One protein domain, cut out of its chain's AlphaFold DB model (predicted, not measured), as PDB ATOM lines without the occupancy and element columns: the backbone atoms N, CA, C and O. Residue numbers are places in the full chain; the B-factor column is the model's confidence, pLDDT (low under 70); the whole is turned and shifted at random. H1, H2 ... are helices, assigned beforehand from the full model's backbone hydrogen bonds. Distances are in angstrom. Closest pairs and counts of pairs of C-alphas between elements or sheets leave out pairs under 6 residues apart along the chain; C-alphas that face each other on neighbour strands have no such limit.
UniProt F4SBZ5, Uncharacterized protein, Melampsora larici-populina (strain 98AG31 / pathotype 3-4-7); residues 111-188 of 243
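AT A GLANCE: This is residues 111 to 188 of the 243 residues of an uncharacterized protein of Melampsora larici-populina (strain 98AG31 / pathotype 3-4-7) (UniProt F4SBZ5). A long helix, H4, packs with its first turns on a small body of three helices, H1, H2 and H3, and its later part, residues 175 to 188, sticks out as a straight arm. In the body, H1 crosses H3 steeply, and H2 and H3 form a helical hairpin. The 78 printed residues hold four named helices in the order H1, H2, H3, H4, and no named strand: all helix. The whole is compact, with a radius of gyration of the C-alphas of 13.0 A, yet elongated, spanning 40 by 26 by 22 A.

HOW THE PARTS SIT: H4, residues 166 to 188, touches H3, residues 145 to 158, with residues 166 to 170 alone. Their closest C-alphas, of Ala 149 and Ala 166, are 4.7 A apart, at a steep tilt of 66 degrees, opposite ways. H3 is the hub, touching 3 helices. With residues 152 to 156 alone it touches H1, residues 121 to 130, at a steep tilt of 62 degrees, opposite ways; the closest C-alphas, of Leu 124 and Met 156, are 6.7 A apart. H2, residues 132 to 140, and H3, with residues 145 to 148 alone, only just touch, with 3 pairs of C-alphas within 8 A; the closest, of Phe 138 and Val 148, are 6.3 A apart. This hairpin has a shallow tilt of 32 degrees, only just short of steep, opposite ways. H1 and H2 only just touch, with 3 pairs within 8 A, and only at the corner; the closest C-alphas, of Leu 129 and Phe 135, are 5.1 A apart. H1 and H4 are near each other; H2 and H4 are apart. In H1, H2, H3 and H4 every O i to N i+4 pair is within hydrogen-bond range.

IN THESE COORDINATES: H4 is 32.2 A long and ends at C-alpha 188, (149.501, 117.498, 213.315). H3 is 20.1 A long, H1 14.2 A and H2 12.4 A. H1 begins at C-alpha 121, (149.175, 126.949, 184.528).

THE WHOLE: The C-alphas farthest apart, of Gly 116 and Asn 188, are 40.5 A apart. The printed part has no cut and no long link. The model's pLDDT is under 70 at residues 142 to 144.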
ATOM      1  N   ASP A 111     145.274 122.408 185.945       93.81
ATOM      2  CA  ASP A 111     146.130 121.266 185.599       93.81
ATOM      3  C   ASP A 111     145.962 120.762 184.164       93.81
ATOM      4  O   ASP A 111     146.755 119.945 183.709       93.81
ATOM      5  N   LYS A 112     144.896 121.183 183.473       91.94
ATOM      6  CA  LYS A 112     144.536 120.664 182.141       91.94
ATOM      7  C   LYS A 112     144.598 121.721 181.051       91.94
ATOM      8  O   LYS A 112     144.339 121.401 179.894       91.94
ATOM      9  N   ASP A 113     144.827 122.975 181.419       91.44
ATOM     10  CA  ASP A 113     145.184 123.962 180.423       91.44
ATOM     11  C   ASP A 113     146.615 123.714 179.949       91.44
ATOM     12  O   ASP A 113     147.403 123.045 180.612       91.44
ATOM     13  N   ASP A 114     146.899 124.176 178.742       89.94
ATOM     14  CA  ASP A 114     148.166 123.925 178.078       89.94
ATOM     15  C   ASP A 114     148.566 125.169 177.295       89.94
ATOM     16  O   ASP A 114     147.733 125.789 176.632       89.94
ATOM     17  N   ASN A 115     149.845 125.517 177.375       90.75
ATOM     18  CA  ASN A 115     150.467 126.614 176.643       90.75
ATOM     19  C   ASN A 115     150.890 126.226 175.209       90.75
ATOM     20  O   ASN A 115     151.625 126.970 174.562       90.75
ATOM     21  N   GLY A 116     150.481 125.050 174.720       87.69
ATOM     22  CA  GLY A 116     150.919 124.474 173.447       87.69
ATOM     23  C   GLY A 116     152.286 123.785 173.511       87.69
ATOM     24  O   GLY A 116     152.744 123.255 172.500       87.69
ATOM     25  N   GLN A 117     152.945 123.778 174.676       89.31
ATOM     26  CA  GLN A 117     154.225 123.104 174.931       89.31
ATOM     27  C   GLN A 117     154.104 121.972 175.967       89.31
ATOM     28  O   GLN A 117     155.120 121.444 176.423       89.31
ATOM     29  N   GLY A 118     152.888 121.607 176.370       90.69
ATOM     30  CA  GLY A 118     152.618 120.597 177.391       90.69
ATOM     31  C   GLY A 118     152.740 121.107 178.830       90.69
ATOM     32  O   GLY A 118     152.755 120.287 179.749       90.69
ATOM     33  N   LYS A 119     152.855 122.424 179.057       95.00
ATOM     34  CA  LYS A 119     152.961 123.011 180.403       95.00
ATOM     35  C   LYS A 119     151.643 123.669 180.792       95.00
ATOM     36  O   LYS A 119     151.180 124.599 180.135       95.00
ATOM     37  N   SER A 120     151.081 123.213 181.907       96.25
ATOM     38  CA  SER A 120     149.863 123.786 182.476       96.25
ATOM     39  C   SER A 120     150.137 125.021 183.333       96.25
ATOM     40  O   SER A 120     151.257 125.243 183.805       96.25
ATOM     41  N   SER A 121     149.097 125.815 183.597       95.88
ATOM     42  CA  SER A 121     149.175 126.949 184.528       95.88
ATOM     43  C   SER A 121     149.626 126.503 185.912       95.88
ATOM     44  O   SER A 121     150.381 127.212 186.572       95.88
ATOM     45  N   MET A 122     149.167 125.332 186.365       95.94
ATOM     46  CA  MET A 122     149.567 124.786 187.657       95.94
ATOM     47  C   MET A 122     151.053 124.432 187.682       95.94
ATOM     48  O   MET A 122     151.741 124.774 188.640       95.94
ATOM     49  N   TYR A 123     151.560 123.809 186.612       96.00
ATOM     50  CA  TYR A 123     152.983 123.504 186.481       96.00
ATOM     51  C   TYR A 123     153.831 124.777 186.552       96.00
ATOM     52  O   TYR A 123     154.775 124.839 187.334       96.00
ATOM     53  N   LEU A 124     153.472 125.810 185.784       96.38
ATOM     54  CA  LEU A 124     154.205 127.079 185.775       96.38
ATOM     55  C   LEU A 124     154.144 127.793 187.129       96.38
ATOM     56  O   LEU A 124     155.153 128.330 187.576       96.38
ATOM     57  N   LEU A 125     152.991 127.765 187.801       95.31
ATOM     58  CA  LEU A 125     152.844 128.326 189.143       95.31
ATOM     59  C   LEU A 125     153.778 127.638 190.144       95.31
ATOM     60  O   LEU A 125     154.466 128.315 190.905       95.31
ATOM     61  N   ILE A 126     153.805 126.304 190.143       94.44
ATOM     62  CA  ILE A 126     154.679 125.526 191.026       94.44
ATOM     63  C   ILE A 126     156.142 125.797 190.680       94.44
ATOM     64  O   ILE A 126     156.920 126.071 191.585       94.44
ATOM     65  N   ASN A 127     156.505 125.797 189.395       95.75
ATOM     66  CA  ASN A 127     157.873 126.063 188.950       95.75
ATOM     67  C   ASN A 127     158.365 127.447 189.406       95.75
ATOM     68  O   ASN A 127     159.471 127.576 189.922       95.75
ATOM     69  N   TRP A 128     157.518 128.472 189.292       95.44
ATOM     70  CA  TRP A 128     157.839 129.807 189.793       95.44
ATOM     71  C   TRP A 128     158.040 129.819 191.316       95.44
ATOM     72  O   TRP A 128     158.983 130.429 191.811       95.44
ATOM     73  N   LEU A 129     157.186 129.108 192.063       92.75
ATOM     74  CA  LEU A 129     157.264 128.996 193.524       92.75
ATOM     75  C   LEU A 129     158.417 128.115 194.023       92.75
ATOM     76  O   LEU A 129     158.742 128.191 195.203       92.75
ATOM     77  N   THR A 130     159.005 127.261 193.184       93.44
ATOM     78  CA  THR A 130     160.149 126.418 193.574       93.44
ATOM     79  C   THR A 130     161.478 127.164 193.572       93.44
ATOM     80  O   THR A 130     162.433 126.692 194.186       93.44
ATOM     81  N   GLU A 131     161.551 128.325 192.925       92.44
ATOM     82  CA  GLU A 131     162.723 129.197 192.999       92.44
ATOM     83  C   GLU A 131     162.802 129.841 194.395       92.44
ATOM     84  O   GLU A 131     161.838 130.438 194.881       92.44
ATOM     85  N   GLU A 132     163.954 129.705 195.060       85.75
ATOM     86  CA  GLU A 132     164.125 130.051 196.480       85.75
ATOM     87  C   GLU A 132     163.808 131.526 196.776       85.75
ATOM     88  O   GLU A 132     163.091 131.841 197.731       85.75
ATOM     89  N   GLU A 133     164.262 132.432 195.907       89.19
ATOM     90  CA  GLU A 133     163.996 133.868 196.027       89.19
ATOM     91  C   GLU A 133     162.501 134.189 195.882       89.19
ATOM     92  O   GLU A 133     161.943 134.983 196.646       89.19
ATOM     93  N   ASN A 134     161.818 133.527 194.946       90.88
ATOM     94  CA  ASN A 134     160.395 133.730 194.686       90.88
ATOM     95  C   ASN A 134     159.538 133.215 195.842       90.88
ATOM     96  O   ASN A 134     158.590 133.889 196.265       90.88
ATOM     97  N   PHE A 135     159.891 132.056 196.402       87.50
ATOM     98  CA  PHE A 135     159.197 131.511 197.562       87.50
ATOM     99  C   PHE A 135     159.329 132.418 198.788       87.50
ATOM    100  O   PHE A 135     158.330 132.674 199.465       87.50
ATOM    101  N   GLY A 136     160.529 132.946 199.054       86.31
ATOM    102  CA  GLY A 136     160.763 133.904 200.138       86.31
ATOM    103  C   GLY A 136     159.884 135.147 199.989       86.31
ATOM    104  O   GLY A 136     159.110 135.486 200.890       86.31
ATOM    105  N   ARG A 137     159.890 135.755 198.795       85.75
ATOM    106  CA  ARG A 137     159.027 136.902 198.464       85.75
ATOM    107  C   ARG A 137     157.548 136.578 198.645       85.75
ATOM    108  O   ARG A 137     156.797 137.417 199.132       85.75
ATOM    109  N   PHE A 138     157.104 135.385 198.272       84.06
ATOM    110  CA  PHE A 138     155.716 134.980 198.451       84.06
ATOM    111  C   PHE A 138     155.333 134.801 199.933       84.06
ATOM    112  O   PHE A 138     154.267 135.258 200.363       84.06
ATOM    113  N   LYS A 139     156.200 134.155 200.719       83.31
ATOM    114  CA  LYS A 139     155.958 133.813 202.126       83.31
ATOM    115  C   LYS A 139     155.926 135.042 203.036       83.31
ATOM    116  O   LYS A 139     155.054 135.133 203.907       83.31
ATOM    117  N   ASP A 140     156.849 135.976 202.834       79.94
ATOM    118  CA  ASP A 140     157.057 137.097 203.755       79.94
ATOM    119  C   ASP A 140     156.109 138.277 203.471       79.94
ATOM    120  O   ASP A 140     155.701 139.003 204.384       79.94
ATOM    121  N   ASN A 141     155.635 138.416 202.230       71.38
ATOM    122  CA  ASN A 141     154.813 139.547 201.798       71.38
ATOM    123  C   ASN A 141     153.312 139.355 202.058       71.38
ATOM    124  O   ASN A 141     152.498 139.278 201.137       71.38
ATOM    125  N   LYS A 142     152.900 139.359 203.332       65.12
ATOM    126  CA  LYS A 142     151.470 139.307 203.713       65.12
ATOM    127  C   LYS A 142     150.650 140.477 203.147       65.12
ATOM    128  O   LYS A 142     149.483 140.285 202.809       65.12
ATOM    129  N   SER A 143     151.259 141.656 203.028       57.22
ATOM    130  CA  SER A 143     150.613 142.896 202.567       57.22
ATOM    131  C   SER A 143     150.643 143.056 201.041       57.22
ATOM    132  O   SER A 143     149.718 143.621 200.464       57.22
ATOM    133  N   GLU A 144     151.670 142.509 200.379       68.56
ATOM    134  CA  GLU A 144     151.958 142.718 198.951       68.56
ATOM    135  C   GLU A 144     151.728 141.468 198.087       68.56
ATOM    136  O   GLU A 144     152.205 141.390 196.958       68.56
ATOM    137  N   LYS A 145     150.907 140.511 198.548       78.62
ATOM    138  CA  LYS A 145     150.507 139.336 197.741       78.62
ATOM    139  C   LYS A 145     149.953 139.697 196.353       78.62
ATOM    140  O   LYS A 145     149.898 138.838 195.479       78.62
ATOM    141  N   LYS A 146     149.516 140.946 196.159       85.12
ATOM    142  CA  LYS A 146     149.133 141.479 194.851       85.12
ATOM    143  C   LYS A 146     150.330 141.599 193.895       85.12
ATOM    144  O   LYS A 146     150.232 141.083 192.794       85.12
ATOM    145  N   GLY A 147     151.445 142.196 194.324       88.06
ATOM    146  CA  GLY A 147     152.639 142.359 193.482       88.06
ATOM    147  C   GLY A 147     153.254 141.016 193.092       88.06
ATOM    148  O   GLY A 147     153.575 140.791 191.934       88.06
ATOM    149  N   VAL A 148     153.283 140.061 194.026       91.62
ATOM    150  CA  VAL A 148     153.716 138.686 193.725       91.62
ATOM    151  C   VAL A 148     152.822 138.025 192.669       91.62
ATOM    152  O   VAL A 148     153.312 137.328 191.788       91.62
ATOM    153  N   ALA A 149     151.507 138.249 192.716       93.31
ATOM    154  CA  ALA A 149     150.602 137.693 191.716       93.31
ATOM    155  C   ALA A 149     150.764 138.342 190.328       93.31
ATOM    156  O   ALA A 149     150.567 137.658 189.328       93.31
ATOM    157  N   GLU A 150     151.129 139.626 190.268       94.81
ATOM    158  CA  GLU A 150     151.465 140.339 189.024       94.81
ATOM    159  C   GLU A 150     152.784 139.823 188.416       94.81
ATOM    160  O   GLU A 150     152.874 139.635 187.201       94.81
ATOM    161  N   ASP A 151     153.784 139.509 189.247       94.94
ATOM    162  CA  ASP A 151     155.034 138.876 188.800       94.94
ATOM    163  C   ASP A 151     154.773 137.478 188.209       94.94
ATOM    164  O   ASP A 151     155.277 137.143 187.136       94.94
ATOM    165  N   ILE A 152     153.926 136.677 188.866       95.31
ATOM    166  CA  ILE A 152     153.528 135.352 188.368       95.31
ATOM    167  C   ILE A 152     152.717 135.466 187.071       95.31
ATOM    168  O   ILE A 152     152.911 134.666 186.158       95.31
ATOM    169  N   GLU A 153     151.812 136.444 186.963       96.50
ATOM    170  CA  GLU A 153     151.065 136.705 185.726       96.50
ATOM    171  C   GLU A 153     152.022 136.980 184.562       96.50
ATOM    172  O   GLU A 153     151.889 136.373 183.499       96.50
ATOM    173  N   ARG A 154     153.032 137.831 184.777       97.06
ATOM    174  CA  ARG A 154     154.054 138.117 183.766       97.06
ATOM    175  C   ARG A 154     154.817 136.859 183.360       97.06
ATOM    176  O   ARG A 154     154.938 136.587 182.169       97.06
ATOM    177  N   TYR A 155     155.240 136.059 184.335       96.44
ATOM    178  CA  TYR A 155     155.913 134.786 184.087       96.44
ATOM    179  C   TYR A 155     155.050 133.809 183.268       96.44
ATOM    180  O   TYR A 155     155.537 133.151 182.348       96.44
ATOM    181  N   MET A 156     153.747 133.724 183.552       96.12
ATOM    182  CA  MET A 156     152.815 132.888 182.786       96.12
ATOM    183  C   MET A 156     152.651 133.377 181.344       96.12
ATOM    184  O   MET A 156     152.672 132.554 180.425       96.12
ATOM    185  N   ILE A 157     152.556 134.693 181.136       96.50
ATOM    186  CA  ILE A 157     152.463 135.306 179.804       96.50
ATOM    187  C   ILE A 157     153.724 135.019 178.984       96.50
ATOM    188  O   ILE A 157     153.613 134.609 177.829       96.50
ATOM    189  N   GLU A 158     154.910 135.169 179.579       96.69
ATOM    190  CA  GLU A 158     156.200 134.847 178.945       96.69
ATOM    191  C   GLU A 158     156.288 133.374 178.516       96.69
ATOM    192  O   GLU A 158     156.928 133.048 177.519       96.69
ATOM    193  N   ASN A 159     155.583 132.489 179.222       96.06
ATOM    194  CA  ASN A 159     155.486 131.065 178.916       96.06
ATOM    195  C   ASN A 159     154.253 130.698 178.063       96.06
ATOM    196  O   ASN A 159     153.964 129.514 177.901       96.06
ATOM    197  N   GLY A 160     153.520 131.667 177.505       95.31
ATOM    198  CA  GLY A 160     152.420 131.429 176.560       95.31
ATOM    199  C   GLY A 160     151.027 131.258 177.178       95.31
ATOM    200  O   GLY A 160     150.072 130.980 176.453       95.31
ATOM    201  N   ILE A 161     150.871 131.457 178.490       94.62
ATOM    202  CA  ILE A 161     149.572 131.443 179.176       94.62
ATOM    203  C   ILE A 161     149.104 132.880 179.412       94.62
ATOM    204  O   ILE A 161     149.579 133.569 180.308       94.62
ATOM    205  N   THR A 162     148.121 133.326 178.630       94.69
ATOM    206  CA  THR A 162     147.628 134.719 178.658       94.69
ATOM    207  C   THR A 162     146.247 134.883 179.293       94.69
ATOM    208  O   THR A 162     145.766 135.997 179.484       94.69
ATOM    209  N   TRP A 163     145.573 133.781 179.633       92.94
ATOM    210  CA  TRP A 163     144.201 133.791 180.163       92.94
ATOM    211  C   TRP A 163     144.114 133.815 181.697       92.94
ATOM    212  O   TRP A 163     143.009 133.797 182.249       92.94
ATOM    213  N   ARG A 164     145.249 133.831 182.404       94.06
ATOM    214  CA  ARG A 164     145.312 133.880 183.870       94.06
ATOM    215  C   ARG A 164     145.665 135.291 184.318       94.06
ATOM    216  O   ARG A 164     146.774 135.737 184.082       94.06
ATOM    217  N   SER A 165     144.732 135.962 184.990       94.75
ATOM    218  CA  SER A 165     145.006 137.274 185.582       94.75
ATOM    219  C   SER A 165     145.601 137.161 186.984       94.75
ATOM    220  O   SER A 165     145.295 136.201 187.708       94.75
ATOM    221  N   ALA A 166     146.363 138.173 187.418       94.06
ATOM    222  CA  ALA A 166     146.916 138.252 188.776       94.06
ATOM    223  C   ALA A 166     145.856 138.020 189.869       94.06
ATOM    224  O   ALA A 166     146.094 137.303 190.841       94.06
ATOM    225  N   ASP A 167     144.638 138.542 189.698       93.44
ATOM    226  CA  ASP A 167     143.545 138.340 190.657       93.44
ATOM    227  C   ASP A 167     143.121 136.868 190.793       93.44
ATOM    228  O   ASP A 167     142.804 136.401 191.894       93.44
ATOM    229  N   ILE A 168     143.090 136.121 189.684       93.12
ATOM    230  CA  ILE A 168     142.744 134.692 189.686       93.12
ATOM    231  C   ILE A 168     143.905 133.886 190.279       93.12
ATOM    232  O   ILE A 168     143.660 132.994 191.095       93.12
ATOM    233  N   ILE A 169     145.147 134.241 189.945       93.88
ATOM    234  CA  ILE A 169     146.367 133.643 190.501       93.88
ATOM    235  C   ILE A 169     146.403 133.797 192.018       93.88
ATOM    236  O   ILE A 169     146.471 132.801 192.739       93.88
ATOM    237  N   ARG A 170     146.231 135.021 192.528       92.50
ATOM    238  CA  ARG A 170     146.197 135.299 193.967       92.50
ATOM    239  C   ARG A 170     145.154 134.448 194.689       92.50
ATOM    240  O   ARG A 170     145.435 133.882 195.744       92.50
ATOM    241  N   LYS A 171     143.944 134.344 194.128       92.12
ATOM    242  CA  LYS A 171     142.869 133.514 194.695       92.12
ATOM    243  C   LYS A 171     143.217 132.029 194.678       92.12
ATOM    244  O   LYS A 171     142.884 131.336 195.634       92.12
ATOM    245  N   LYS A 172     143.834 131.530 193.604       93.12
ATOM    246  CA  LYS A 172     144.230 130.122 193.494       93.12
ATOM    247  C   LYS A 172     145.284 129.776 194.538       93.12
ATOM    248  O   LYS A 172     145.090 128.813 195.269       93.12
ATOM    249  N   ILE A 173     146.321 130.600 194.659       90.75
ATOM    250  CA  ILE A 173     147.379 130.414 195.652       90.75
ATOM    251  C   ILE A 173     146.810 130.439 197.075       90.75
ATOM    252  O   ILE A 173     147.121 129.558 197.866       90.75
ATOM    253  N   GLY A 174     145.918 131.386 197.389       89.44
ATOM    254  CA  GLY A 174     145.276 131.438 198.708       89.44
ATOM    255  C   GLY A 174     144.502 130.161 199.055       89.44
ATOM    256  O   GLY A 174     144.607 129.668 200.173       89.44
ATOM    257  N   ARG A 175     143.786 129.572 198.087       90.50
ATOM    258  CA  ARG A 175     143.093 128.287 198.298       90.50
ATOM    259  C   ARG A 175     144.060 127.128 198.519       90.50
ATOM    260  O   ARG A 175     143.784 126.282 199.361       90.50
ATOM    261  N   GLU A 176     145.165 127.082 197.781       89.88
ATOM    262  CA  GLU A 176     146.207 126.063 197.976       89.88
ATOM    263  C   GLU A 176     146.864 126.195 199.356       89.88
ATOM    264  O   GLU A 176     147.026 125.201 200.058       89.88
ATOM    265  N   GLU A 177     147.164 127.418 199.807       88.62
ATOM    266  CA  GLU A 177     147.677 127.661 201.162       88.62
ATOM    267  C   GLU A 177     146.691 127.194 202.240       88.62
ATOM    268  O   GLU A 177     147.095 126.595 203.235       88.62
ATOM    269  N   GLU A 178     145.400 127.481 202.071       88.94
ATOM    270  CA  GLU A 178     144.350 127.049 202.995       88.94
ATOM    271  C   GLU A 178     144.217 125.524 203.026       88.94
ATOM    272  O   GLU A 178     144.178 124.941 204.111       88.94
ATOM    273  N   ALA A 179     144.213 124.873 201.859       87.69
ATOM    274  CA  ALA A 179     144.172 123.419 201.743       87.69
ATOM    275  C   ALA A 179     145.407 122.771 202.382       87.69
ATOM    276  O   ALA A 179     145.278 121.827 203.163       87.69
ATOM    277  N   TRP A 180     146.596 123.322 202.128       87.50
ATOM    278  CA  TRP A 180     147.834 122.868 202.748       87.50
ATOM    279  C   TRP A 180     147.804 123.043 204.267       87.50
ATOM    280  O   TRP A 180     148.112 122.100 204.985       87.50
ATOM    281  N   ARG A 181     147.363 124.196 204.789       87.25
ATOM    282  CA  ARG A 181     147.221 124.410 206.241       87.25
ATOM    283  C   ARG A 181     146.200 123.471 206.870       87.25
ATOM    284  O   ARG A 181     146.400 123.032 207.999       87.25
ATOM    285  N   ALA A 182     145.110 123.169 206.171       85.94
ATOM    286  CA  ALA A 182     144.122 122.207 206.636       85.94
ATOM    287  C   ALA A 182     144.715 120.791 206.694       85.94
ATOM    288  O   ALA A 182     144.549 120.107 207.704       85.94
ATOM    289  N   ALA A 183     145.453 120.380 205.660       82.69
ATOM    290  CA  ALA A 183     146.137 119.090 205.606       82.69
ATOM    291  C   ALA A 183     147.267 118.981 206.642       82.69
ATOM    292  O   ALA A 183     147.368 117.969 207.329       82.69
ATOM    293  N   ASP A 184     148.076 120.026 206.814       83.38
ATOM    294  CA  ASP A 184     149.119 120.094 207.840       83.38
ATOM    295  C   ASP A 184     148.510 120.083 209.246       83.38
ATOM    296  O   ASP A 184     148.931 119.323 210.115       83.38
ATOM    297  N   GLY A 185     147.435 120.842 209.454       81.81
ATOM    298  CA  GLY A 185     146.651 120.796 210.680       81.81
ATOM    299  C   GLY A 185     146.082 119.405 210.955       81.81
ATOM    300  O   GLY A 185     146.069 118.979 212.105       81.81
ATOM    301  N   LEU A 186     145.639 118.678 209.926       78.12
ATOM    302  CA  LEU A 186     145.180 117.297 210.060       78.12
ATOM    303  C   LEU A 186     146.336 116.362 210.421       78.12
ATOM    304  O   LEU A 186     146.222 115.625 211.397       78.12
ATOM    305  N   ARG A 187     147.468 116.448 209.714       72.94
ATOM    306  CA  ARG A 187     148.702 115.708 210.021       72.94
ATOM    307  C   ARG A 187     149.104 115.898 211.483       72.94
ATOM    308  O   ARG A 187     149.277 114.922 212.205       72.94
ATOM    309  N   ASN A 188     149.131 117.143 211.945       71.06
ATOM    310  CA  ASN A 188     149.501 117.498 213.315       71.06
ATOM    311  C   ASN A 188     148.425 117.109 214.355       71.06
ATOM    312  O   ASN A 188     148.718 117.034 215.545       71.06
TER     313      ASN A 188